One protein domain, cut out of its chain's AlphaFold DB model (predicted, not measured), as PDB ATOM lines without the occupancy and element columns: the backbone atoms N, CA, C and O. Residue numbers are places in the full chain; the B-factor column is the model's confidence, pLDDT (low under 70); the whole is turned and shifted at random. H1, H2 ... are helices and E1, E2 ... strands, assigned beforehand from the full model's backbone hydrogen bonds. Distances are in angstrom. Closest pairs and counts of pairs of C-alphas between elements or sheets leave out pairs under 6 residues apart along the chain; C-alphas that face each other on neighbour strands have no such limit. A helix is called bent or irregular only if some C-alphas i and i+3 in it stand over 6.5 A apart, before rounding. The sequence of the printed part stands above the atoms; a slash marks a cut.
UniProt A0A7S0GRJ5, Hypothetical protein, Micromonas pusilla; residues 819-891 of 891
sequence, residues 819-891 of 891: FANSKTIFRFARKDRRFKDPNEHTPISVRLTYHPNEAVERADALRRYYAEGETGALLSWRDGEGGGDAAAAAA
ATOM      1  N   PHE A 819     159.654 205.942 196.604       92.88
ATOM      2  CA  PHE A 819     159.787 204.646 195.949       92.88
ATOM      3  C   PHE A 819     160.703 203.761 196.791       92.88
ATOM      4  O   PHE A 819     161.809 203.393 196.395       92.88
ATOM      5  N   ALA A 820     160.250 203.492 198.013       90.62
ATOM      6  CA  ALA A 820     161.067 202.877 199.039       90.62
ATOM      7  C   ALA A 820     161.345 201.403 198.771       90.62
ATOM      8  O   ALA A 820     160.537 200.678 198.194       90.62
ATOM      9  N   ASN A 821     162.469 200.920 199.284       89.56
ATOM     10  CA  ASN A 821     162.670 199.493 199.487       89.56
ATOM     11  C   ASN A 821     162.313 199.099 200.927       89.56
ATOM     12  O   ASN A 821     162.204 199.913 201.847       89.56
ATOM     13  N   SER A 822     162.133 197.805 201.141       86.69
ATOM     14  CA  SER A 822     161.729 197.262 202.435       86.69
ATOM     15  C   SER A 822     162.748 197.527 203.544       86.69
ATOM     16  O   SER A 822     162.347 197.710 204.692       86.69
ATOM     17  N   LYS A 823     164.047 197.643 203.244       82.31
ATOM     18  CA  LYS A 823     165.035 198.046 204.257       82.31
ATOM     19  C   LYS A 823     164.787 199.481 204.719       82.31
ATOM     20  O   LYS A 823     164.754 199.725 205.923       82.31
ATOM     21  N   THR A 824     164.532 200.397 203.785       82.19
ATOM     22  CA  THR A 824     164.172 201.793 204.073       82.19
ATOM     23  C   THR A 824     162.996 201.859 205.049       82.19
ATOM     24  O   THR A 824     163.089 202.511 206.089       82.19
ATOM     25  N   ILE A 825     161.925 201.099 204.791       84.25
ATOM     26  CA  ILE A 825     160.732 201.116 205.647       84.25
ATOM     27  C   ILE A 825     160.968 200.454 207.011       84.25
ATOM     28  O   ILE A 825     160.745 201.074 208.056       84.25
ATOM     29  N   PHE A 826     161.411 199.193 207.019       80.69
ATOM     30  CA  PHE A 826     161.468 198.387 208.240       80.69
ATOM     31  C   PHE A 826     162.650 198.747 209.144       80.69
ATOM     32  O   PHE A 826     162.569 198.548 210.353       80.69
ATOM     33  N   ARG A 827     163.734 199.323 208.621       76.19
ATOM     34  CA  ARG A 827     164.883 199.702 209.453       76.19
ATOM     35  C   ARG A 827     164.849 201.162 209.892       76.19
ATOM     36  O   ARG A 827     165.256 201.438 211.027       76.19
ATOM     37  N   PHE A 828     164.355 202.060 209.034       73.56
ATOM     38  CA  PHE A 828     164.471 203.509 209.220       73.56
ATOM     39  C   PHE A 828     163.113 204.208 209.348       73.56
ATOM     40  O   PHE A 828     162.814 204.733 210.421       73.56
ATOM     41  N   ALA A 829     162.274 204.180 208.307       74.44
ATOM     42  CA  ALA A 829     161.069 205.011 208.230       74.44
ATOM     43  C   ALA A 829     160.107 204.776 209.408       74.44
ATOM     44  O   ALA A 829     159.666 205.727 210.049       74.44
ATOM     45  N   ARG A 830     159.875 203.515 209.803       77.50
ATOM     46  CA  ARG A 830     158.965 203.189 210.920       77.50
ATOM     47  C   ARG A 830     159.405 203.724 212.294       77.50
ATOM     48  O   ARG A 830     158.616 203.714 213.237       77.50
ATOM     49  N   LYS A 831     160.674 204.125 212.445       75.12
ATOM     50  CA  LYS A 831     161.247 204.626 213.710       75.12
ATOM     51  C   LYS A 831     161.279 206.149 213.786       75.12
ATOM     52  O   LYS A 831     161.294 206.690 214.891       75.12
ATOM     53  N   ASP A 832     161.275 206.833 212.647       71.62
ATOM     54  CA  ASP A 832     161.241 208.291 212.604       71.62
ATOM     55  C   ASP A 832     159.820 208.786 212.895       71.62
ATOM     56  O   ASP A 832     158.839 208.273 212.360       71.62
ATOM     57  N   ARG A 833     159.692 209.793 213.768       69.00
ATOM     58  CA  ARG A 833     158.386 210.333 214.169       69.00
ATOM     59  C   ARG A 833     157.579 210.866 212.980       69.00
ATOM     60  O   ARG A 833     156.361 210.771 213.033       69.00
ATOM     61  N   ARG A 834     158.251 211.431 211.978       64.00
ATOM     62  CA  ARG A 834     157.632 212.061 210.812       64.00
ATOM     63  C   ARG A 834     157.265 211.034 209.745       64.00
ATOM     64  O   ARG A 834     156.166 211.067 209.221       64.00
ATOM     65  N   PHE A 835     158.135 210.058 209.481       68.69
ATOM     66  CA  PHE A 835     157.832 209.008 208.497       68.69
ATOM     67  C   PHE A 835     156.847 207.955 208.987       68.69
ATOM     68  O   PHE A 835     156.179 207.320 208.177       68.69
ATOM     69  N   LYS A 836     156.757 207.740 210.302       68.12
ATOM     70  CA  LYS A 836     155.811 206.768 210.842       68.12
ATOM     71  C   LYS A 836     154.367 207.273 210.832       68.12
ATOM     72  O   LYS A 836     153.487 206.446 210.989       68.12
ATOM     73  N   ASP A 837     154.083 208.568 210.725       74.62
ATOM     74  CA  ASP A 837     152.689 209.029 210.672       74.62
ATOM     75  C   ASP A 837     152.185 208.937 209.219       74.62
ATOM     76  O   ASP A 837     152.678 209.696 208.382       74.62
ATOM     77  N   PRO A 838     151.216 208.055 208.883       74.00
ATOM     78  CA  PRO A 838     150.700 207.940 207.515       74.00
ATOM     79  C   PRO A 838     150.091 209.245 206.980       74.00
ATOM     80  O   PRO A 838     150.004 209.430 205.767       74.00
ATOM     81  N   ASN A 839     149.700 210.166 207.872       73.69
ATOM     82  CA  ASN A 839     149.211 211.494 207.504       73.69
ATOM     83  C   ASN A 839     150.338 212.476 207.149       73.69
ATOM     84  O   ASN A 839     150.072 213.484 206.493       73.69
ATOM     85  N   GLU A 840     151.568 212.221 207.604       71.38
ATOM     86  CA  GLU A 840     152.753 213.012 207.259       71.38
ATOM     87  C   GLU A 840     153.499 212.396 206.062       71.38
ATOM     88  O   GLU A 840     154.062 213.134 205.260       71.38
ATOM     89  N   HIS A 841     153.507 211.068 205.895       76.50
ATOM     90  CA  HIS A 841     154.163 210.412 204.762       76.50
ATOM     91  C   HIS A 841     153.549 209.044 204.448       76.50
ATOM     92  O   HIS A 841     153.461 208.171 205.309       76.50
ATOM     93  N   THR A 842     153.210 208.831 203.178       83.75
ATOM     94  CA  THR A 842     152.915 207.511 202.611       83.75
ATOM     95  C   THR A 842     153.738 207.357 201.329       83.75
ATOM     96  O   THR A 842     153.643 208.232 200.462       83.75
ATOM     97  N   PRO A 843     154.560 206.299 201.192       88.38
ATOM     98  CA  PRO A 843     155.319 206.057 199.968       88.38
ATOM     99  C   PRO A 843     154.369 205.757 198.802       88.38
ATOM    100  O   PRO A 843     153.286 205.224 199.006       88.38
ATOM    101  N   ILE A 844     154.790 206.032 197.570       92.50
ATOM    102  CA  ILE A 844     154.083 205.635 196.341       92.50
ATOM    103  C   ILE A 844     154.153 204.120 196.149       92.50
ATOM    104  O   ILE A 844     153.165 203.477 195.787       92.50
ATOM    105  N   SER A 845     155.318 203.539 196.429       95.19
ATOM    106  CA  SER A 845     155.536 202.098 196.355       95.19
ATOM    107  C   SER A 845     156.558 201.620 197.375       95.19
ATOM    108  O   SER A 845     157.471 202.363 197.733       95.19
ATOM    109  N   VAL A 846     156.462 200.348 197.760       95.00
ATOM    110  CA  VAL A 846     157.488 199.667 198.552       95.00
ATOM    111  C   VAL A 846     157.941 198.385 197.856       95.00
ATOM    112  O   VAL A 846     157.160 197.451 197.678       95.00
ATOM    113  N   ARG A 847     159.226 198.323 197.501       93.56
ATOM    114  CA  ARG A 847     159.901 197.150 196.937       93.56
ATOM    115  C   ARG A 847     160.410 196.216 198.024       93.56
ATOM    116  O   ARG A 847     161.229 196.590 198.864       93.56
ATOM    117  N   LEU A 848     159.980 194.959 198.006       90.44
ATOM    118  CA  LEU A 848     160.329 193.971 199.031       90.44
ATOM    119  C   LEU A 848     161.633 193.217 198.711       90.44
ATOM    120  O   LEU A 848     161.812 192.062 199.089       90.44
ATOM    121  N   THR A 849     162.582 193.897 198.058       82.25
ATOM    122  CA  THR A 849     163.862 193.343 197.577       82.25
ATOM    123  C   THR A 849     164.744 192.742 198.665       82.25
ATOM    124  O   THR A 849     165.429 191.754 198.404       82.25
ATOM    125  N   TYR A 850     164.696 193.302 199.877       81.75
ATOM    126  CA  TYR A 850     165.430 192.831 201.057       81.75
ATOM    127  C   TYR A 850     164.691 191.777 201.887       81.75
ATOM    128  O   TYR A 850     165.259 191.221 202.821       81.75
ATOM    129  N   HIS A 851     163.429 191.494 201.560       82.00
ATOM    130  CA  HIS A 851     162.617 190.500 202.260       82.00
ATOM    131  C   HIS A 851     161.884 189.583 201.267       82.00
ATOM    132  O   HIS A 851     160.666 189.429 201.362       82.00
ATOM    133  N   PRO A 852     162.598 188.961 200.305       76.75
ATOM    134  CA  PRO A 852     161.959 188.218 199.218       76.75
ATOM    135  C   PRO A 852     161.176 186.988 199.698       76.75
ATOM    136  O   PRO A 852     160.250 186.547 199.023       76.75
ATOM    137  N   ASN A 853     161.525 186.442 200.865       77.81
ATOM    138  CA  ASN A 853     160.906 185.235 201.418       77.81
ATOM    139  C   ASN A 853     159.578 185.495 202.143       77.81
ATOM    140  O   ASN A 853     158.779 184.576 202.272       77.81
ATOM    141  N   GLU A 854     159.348 186.730 202.590       83.31
ATOM    142  CA  GLU A 854     158.176 187.152 203.379       83.31
ATOM    143  C   GLU A 854     157.432 188.285 202.662       83.31
ATOM    144  O   GLU A 854     156.849 189.173 203.290       83.31
ATOM    145  N   ALA A 855     157.560 188.337 201.333       86.62
ATOM    146  CA  ALA A 855     157.095 189.472 200.556       86.62
ATOM    147  C   ALA A 855     155.581 189.679 200.731       86.62
ATOM    148  O   ALA A 855     155.134 190.791 200.967       86.62
ATOM    149  N   VAL A 856     154.782 188.617 200.706       91.19
ATOM    150  CA  VAL A 856     153.319 188.743 200.805       91.19
ATOM    151  C   VAL A 856     152.894 189.151 202.216       91.19
ATOM    152  O   VAL A 856     152.074 190.046 202.396       91.19
ATOM    153  N   GLU A 857     153.499 188.554 203.236       91.19
ATOM    154  CA  GLU A 857     153.169 188.812 204.635       91.19
ATOM    155  C   GLU A 857     153.581 190.232 205.058       91.19
ATOM    156  O   GLU A 857     152.858 190.922 205.785       91.19
ATOM    157  N   ARG A 858     154.730 190.714 204.572       90.06
ATOM    158  CA  ARG A 858     155.148 192.105 204.784       90.06
ATOM    159  C   ARG A 858     154.355 193.081 203.930       90.06
ATOM    160  O   ARG A 858     154.115 194.194 204.394       90.06
ATOM    161  N   ALA A 859     153.939 192.690 202.725       93.50
ATOM    162  CA  ALA A 859     153.046 193.492 201.896       93.50
ATOM    163  C   ALA A 859     151.710 193.741 202.603       93.50
ATOM    164  O   ALA A 859     151.256 194.884 202.675       93.50
ATOM    165  N   ASP A 860     151.139 192.699 203.207       93.62
ATOM    166  CA  ASP A 860     149.942 192.798 204.035       93.62
ATOM    167  C   ASP A 860     150.134 193.777 205.200       93.62
ATOM    168  O   ASP A 860     149.363 194.724 205.354       93.62
ATOM    169  N   ALA A 861     151.219 193.637 205.963       92.31
ATOM    170  CA  ALA A 861     151.508 194.548 207.067       92.31
ATOM    171  C   ALA A 861     151.684 196.010 206.620       92.31
ATOM    172  O   ALA A 861     151.246 196.928 207.313       92.31
ATOM    173  N   LEU A 862     152.302 196.238 205.458       92.56
ATOM    174  CA  LEU A 862     152.436 197.567 204.861       92.56
ATOM    175  C   LEU A 862     151.074 198.156 204.473       92.56
ATOM    176  O   LEU A 862     150.836 199.336 204.728       92.56
ATOM    177  N   ARG A 863     150.169 197.355 203.900       92.12
ATOM    178  CA  ARG A 863     148.806 197.795 203.569       92.12
ATOM    179  C   ARG A 863     147.988 198.101 204.813       92.12
ATOM    180  O   ARG A 863     147.430 199.191 204.892       92.12
ATOM    181  N   ARG A 864     147.983 197.211 205.805       91.88
ATOM    182  CA  ARG A 864     147.287 197.452 207.076       91.88
ATOM    183  C   ARG A 864     147.782 198.726 207.752       91.88
ATOM    184  O   ARG A 864     146.991 199.509 208.263       91.88
ATOM    185  N   TYR A 865     149.082 198.999 207.668       88.94
ATOM    186  CA  TYR A 865     149.654 200.229 208.201       88.94
ATOM    187  C   TYR A 865     149.238 201.490 207.430       88.94
ATOM    188  O   TYR A 865     148.618 202.385 208.001       88.94
ATOM    189  N   TYR A 866     149.589 201.579 206.143       86.38
ATOM    190  CA  TYR A 866     149.454 202.815 205.362       86.38
ATOM    191  C   TYR A 866     148.063 203.008 204.748       86.38
ATOM    192  O   TYR A 866     147.623 204.140 204.594       86.38
ATOM    193  N   ALA A 867     147.368 201.927 204.384       85.25
ATOM    194  CA  ALA A 867     146.049 202.002 203.754       85.25
ATOM    195  C   ALA A 867     144.894 201.870 204.758       85.25
ATOM    196  O   ALA A 867     143.837 202.452 204.527       85.25
ATOM    197  N   GLU A 868     145.077 201.124 205.852       88.31
ATOM    198  CA  GLU A 868     144.008 200.851 206.832       88.31
ATOM    199  C   GLU A 868     144.213 201.572 208.177       88.31
ATOM    200  O   GLU A 868     143.291 201.637 208.988       88.31
ATOM    201  N   GLY A 869     145.392 202.160 208.412       83.44
ATOM    202  CA  GLY A 869     145.693 202.934 209.619       83.44
ATOM    203  C   GLY A 869     146.014 202.092 210.859       83.44
ATOM    204  O   GLY A 869     145.990 202.609 211.978       83.44
ATOM    205  N   GLU A 870     146.335 200.805 210.702       88.94
ATOM    206  CA  GLU A 870     146.740 199.927 211.799       88.94
ATOM    207  C   GLU A 870     148.184 200.240 212.237       88.94
ATOM    208  O   GLU A 870     149.148 199.596 211.821       88.94
ATOM    209  N   THR A 871     148.352 201.210 213.140       79.12
ATOM    210  CA  THR A 871     149.668 201.716 213.593       79.12
ATOM    211  C   THR A 871     150.589 200.656 214.219       79.12
ATOM    212  O   THR A 871     151.780 200.899 214.412       79.12
ATOM    213  N   GLY A 872     150.056 199.487 214.583       81.44
ATOM    214  CA  GLY A 872     150.819 198.352 215.109       81.44
ATOM    215  C   GLY A 872     151.331 197.375 214.046       81.44
ATOM    216  O   GLY A 872     152.230 196.591 214.351       81.44
ATOM    217  N   ALA A 873     150.821 197.427 212.809       86.69
ATOM    218  CA  ALA A 873     151.039 196.385 211.803       86.69
ATOM    219  C   ALA A 873     152.515 196.198 211.422       86.69
ATOM    220  O   ALA A 873     152.958 195.075 211.188       86.69
ATOM    221  N   LEU A 874     153.314 197.270 211.424       84.19
ATOM    222  CA  LEU A 874     154.753 197.178 211.154       84.19
ATOM    223  C   LEU A 874     155.571 196.720 212.364       84.19
ATOM    224  O   LEU A 874     156.705 196.281 212.180       84.19
ATOM    225  N   LEU A 875     155.054 196.835 213.593       79.50
ATOM    226  CA  LEU A 875     155.803 196.537 214.824       79.50
ATOM    227  C   LEU A 875     155.979 195.034 215.069       79.50
ATOM    228  O   LEU A 875     156.882 194.645 215.807       79.50
ATOM    229  N   SER A 876     155.158 194.197 214.434       77.00
ATOM    230  CA  SER A 876     155.285 192.734 214.478       77.00
ATOM    231  C   SER A 876     156.530 192.213 213.748       77.00
ATOM    232  O   SER A 876     156.947 191.079 213.977       77.00
ATOM    233  N   TRP A 877     157.167 193.042 212.916       79.31
ATOM    234  CA  TRP A 877     158.321 192.666 212.102       79.31
ATOM    235  C   TRP A 877     159.650 193.102 212.725       79.31
ATOM    236  O   TRP A 877     159.770 194.172 213.327       79.31
ATOM    237  N   ARG A 878     160.706 192.301 212.560       71.19
ATOM    238  CA  ARG A 878     162.064 192.676 213.000       71.19
ATOM    239  C   ARG A 878     162.740 193.617 211.991       71.19
ATOM    240  O   ARG A 878     162.316 193.712 210.845       71.19
ATOM    241  N   ASP A 879     163.771 194.332 212.458       64.94
ATOM    242  CA  ASP A 879     164.584 195.256 211.640       64.94
ATOM    243  C   ASP A 879     165.453 194.540 210.601       64.94
ATOM    244  O   ASP A 879     165.806 195.130 209.582       64.94
ATOM    245  N   GLY A 880     165.880 193.318 210.933       61.06
ATOM    246  CA  GLY A 880     166.708 192.492 210.064       61.06
ATOM    247  C   GLY A 880     165.875 191.799 208.997       61.06
ATOM    248  O   GLY A 880     164.645 191.896 208.982       61.06
ATOM    249  N   GLU A 881     166.569 191.062 208.141       56.38
ATOM    250  CA  GLU A 881     165.907 190.224 207.157       56.38
ATOM    251  C   GLU A 881     164.905 189.263 207.776       56.38
ATOM    252  O   GLU A 881     164.952 188.925 208.965       56.38
ATOM    253  N   GLY A 882     163.990 188.832 206.920       51.19
ATOM    254  CA  GLY A 882     162.974 187.877 207.271       51.19
ATOM    255  C   GLY A 882     163.513 186.636 207.953       51.19
ATOM    256  O   GLY A 882     164.624 186.183 207.675       51.19
ATOM    257  N   GLY A 883     162.721 186.092 208.868       42.56
ATOM    258  CA  GLY A 883     163.004 184.799 209.450       42.56
ATOM    259  C   GLY A 883     162.931 183.753 208.351       42.56
ATOM    260  O   GLY A 883     161.839 183.347 207.971       42.56
ATOM    261  N   GLY A 884     164.087 183.288 207.873       41.03
ATOM    262  CA  GLY A 884     164.166 182.013 207.168       41.03
ATOM    263  C   GLY A 884     163.451 180.958 208.014       41.03
ATOM    264  O   GLY A 884     163.851 180.706 209.149       41.03
ATOM    265  N   ASP A 885     162.326 180.465 207.504       40.00
ATOM    266  CA  ASP A 885     161.487 179.374 208.013       40.00
ATOM    267  C   ASP A 885     161.018 179.411 209.485       40.00
ATOM    268  O   ASP A 885     160.354 178.482 209.943       40.00
ATOM    269  N   ALA A 886     161.258 180.484 210.243       36.06
ATOM    270  CA  ALA A 886     160.807 180.574 211.637       36.06
ATOM    271  C   ALA A 886     159.336 181.018 211.780       36.06
ATOM    272  O   ALA A 886     158.713 180.742 212.805       36.06
ATOM    273  N   ALA A 887     158.762 181.674 210.765       33.97
ATOM    274  CA  ALA A 887     157.360 182.105 210.791       33.97
ATOM    275  C   ALA A 887     156.368 180.945 210.569       33.97
ATOM    276  O   ALA A 887     155.242 181.009 211.051       33.97
ATOM    277  N   ALA A 888     156.794 179.848 209.932       34.28
ATOM    278  CA  ALA A 888     155.960 178.655 209.756       34.28
ATOM    279  C   ALA A 888     155.827 177.804 211.037       34.28
ATOM    280  O   ALA A 888     154.975 176.924 211.100       34.28
ATOM    281  N   ALA A 889     156.648 178.057 212.064       28.11
ATOM    282  CA  ALA A 889     156.608 177.318 213.328       28.11
ATOM    283  C   ALA A 889     155.735 177.985 214.412       28.11
ATOM    284  O   ALA A 889     155.603 177.435 215.504       28.11
ATOM    285  N   ALA A 890     155.166 179.165 214.136       28.23
ATOM    286  CA  ALA A 890     154.371 179.939 215.095       28.23
ATOM    287  C   ALA A 890     152.965 180.323 214.588       28.23
ATOM    288  O   ALA A 890     152.297 181.119 215.250       28.23
ATOM    289  N   ALA A 891     152.529 179.770 213.450       28.45
ATOM    290  CA  ALA A 891     151.159 179.876 212.940       28.45
ATOM    291  C   ALA A 891     150.368 178.595 213.230       28.45
ATOM    292  O   ALA A 891     150.905 177.501 212.935       28.45
TER     293      ALA A 891
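This is residues 819 to 891 of the 891 residues of the protein "Hypothetical protein" of Micromonas pusilla (UniProt A0A7S0GRJ5). A very short pair of parallel strands, E1 and E2, has two irregular helices, H1 and H2, on one side of it, and the stretch after H2 runs back past both helices on their side away from the strands. The loop of residues 832 to 844, between H1 and E2, lies toward one end of the length, and the last residues trail off at the other. The printed part has 73 residues with two named helices and two named strands, in the order E1, H1, E2, H2 along the chain; under half of the residues are in these elements, which are mostly helix. The sheet is E1 beside E2, parallel. The whole is compact, with a radius of gyration of the C-alphas of 11.8 A, but elongated in outline, with spans of 36 by 21 by 18 A.

The sheet has two parallel strands, E1, residues 819 to 821, and E2, residues 845 to 847, with 28 degrees between their directions. The C-alphas of Asn 821 and Arg 847 face each other at 4.4 A. N 820 and O 845 are 3.0 A apart and N 847 and O 820 are 2.8 A apart, both within hydrogen-bond range. With H1, residues 822 to 831, the strands form a strand-helix-strand unit, two parallel neighbour strands with a helix between them in the chain, and its crossover is right-handed. H1 and E2 have 3 pairs of C-alphas within 8 A, and their closest C-alphas, those of Ser 822 and Arg 847, are 5.8 A apart. H2, residues 852 to 866, and H1 are near each other, with 8 pairs of C-alphas within 10 A but no pair within 8 A. E1 and H2 are apart. Of the O i to N i+4 pairs, 4 of 6 in H1 and 9 of 11 in H2 are within hydrogen-bond range.

E1 begins at C-alpha 819, at (159.787, 204.646, 195.949), and is 6.9 A long; E2 is 6.6 A long. H2, 20.2 A long, is the longest helix and ends at C-alpha 866, at (149.454, 202.815, 205.362). It is irregular: C-alphas 853 and 856 are 8.4 A apart. H1, 13.5 A long, begins at C-alpha 822, at (161.729, 197.262, 202.435), and is irregular too, with C-alphas 827 and 830 7.0 A apart.

The two C-alphas farthest apart, those of Glu 840 and Ala 889, are 36.4 A apart. The printed part has no cut and ends at Ala 891, the chain's last residue. The link from H1 to E2, 13 residues, is long; those from E1 to H1 and from E2 to H2 are tight. Residues 867 to 891 hold no named element. The mean pLDDT of the printed part is 75.6, and residues 833 to 836 and 879 to 891 are under 70.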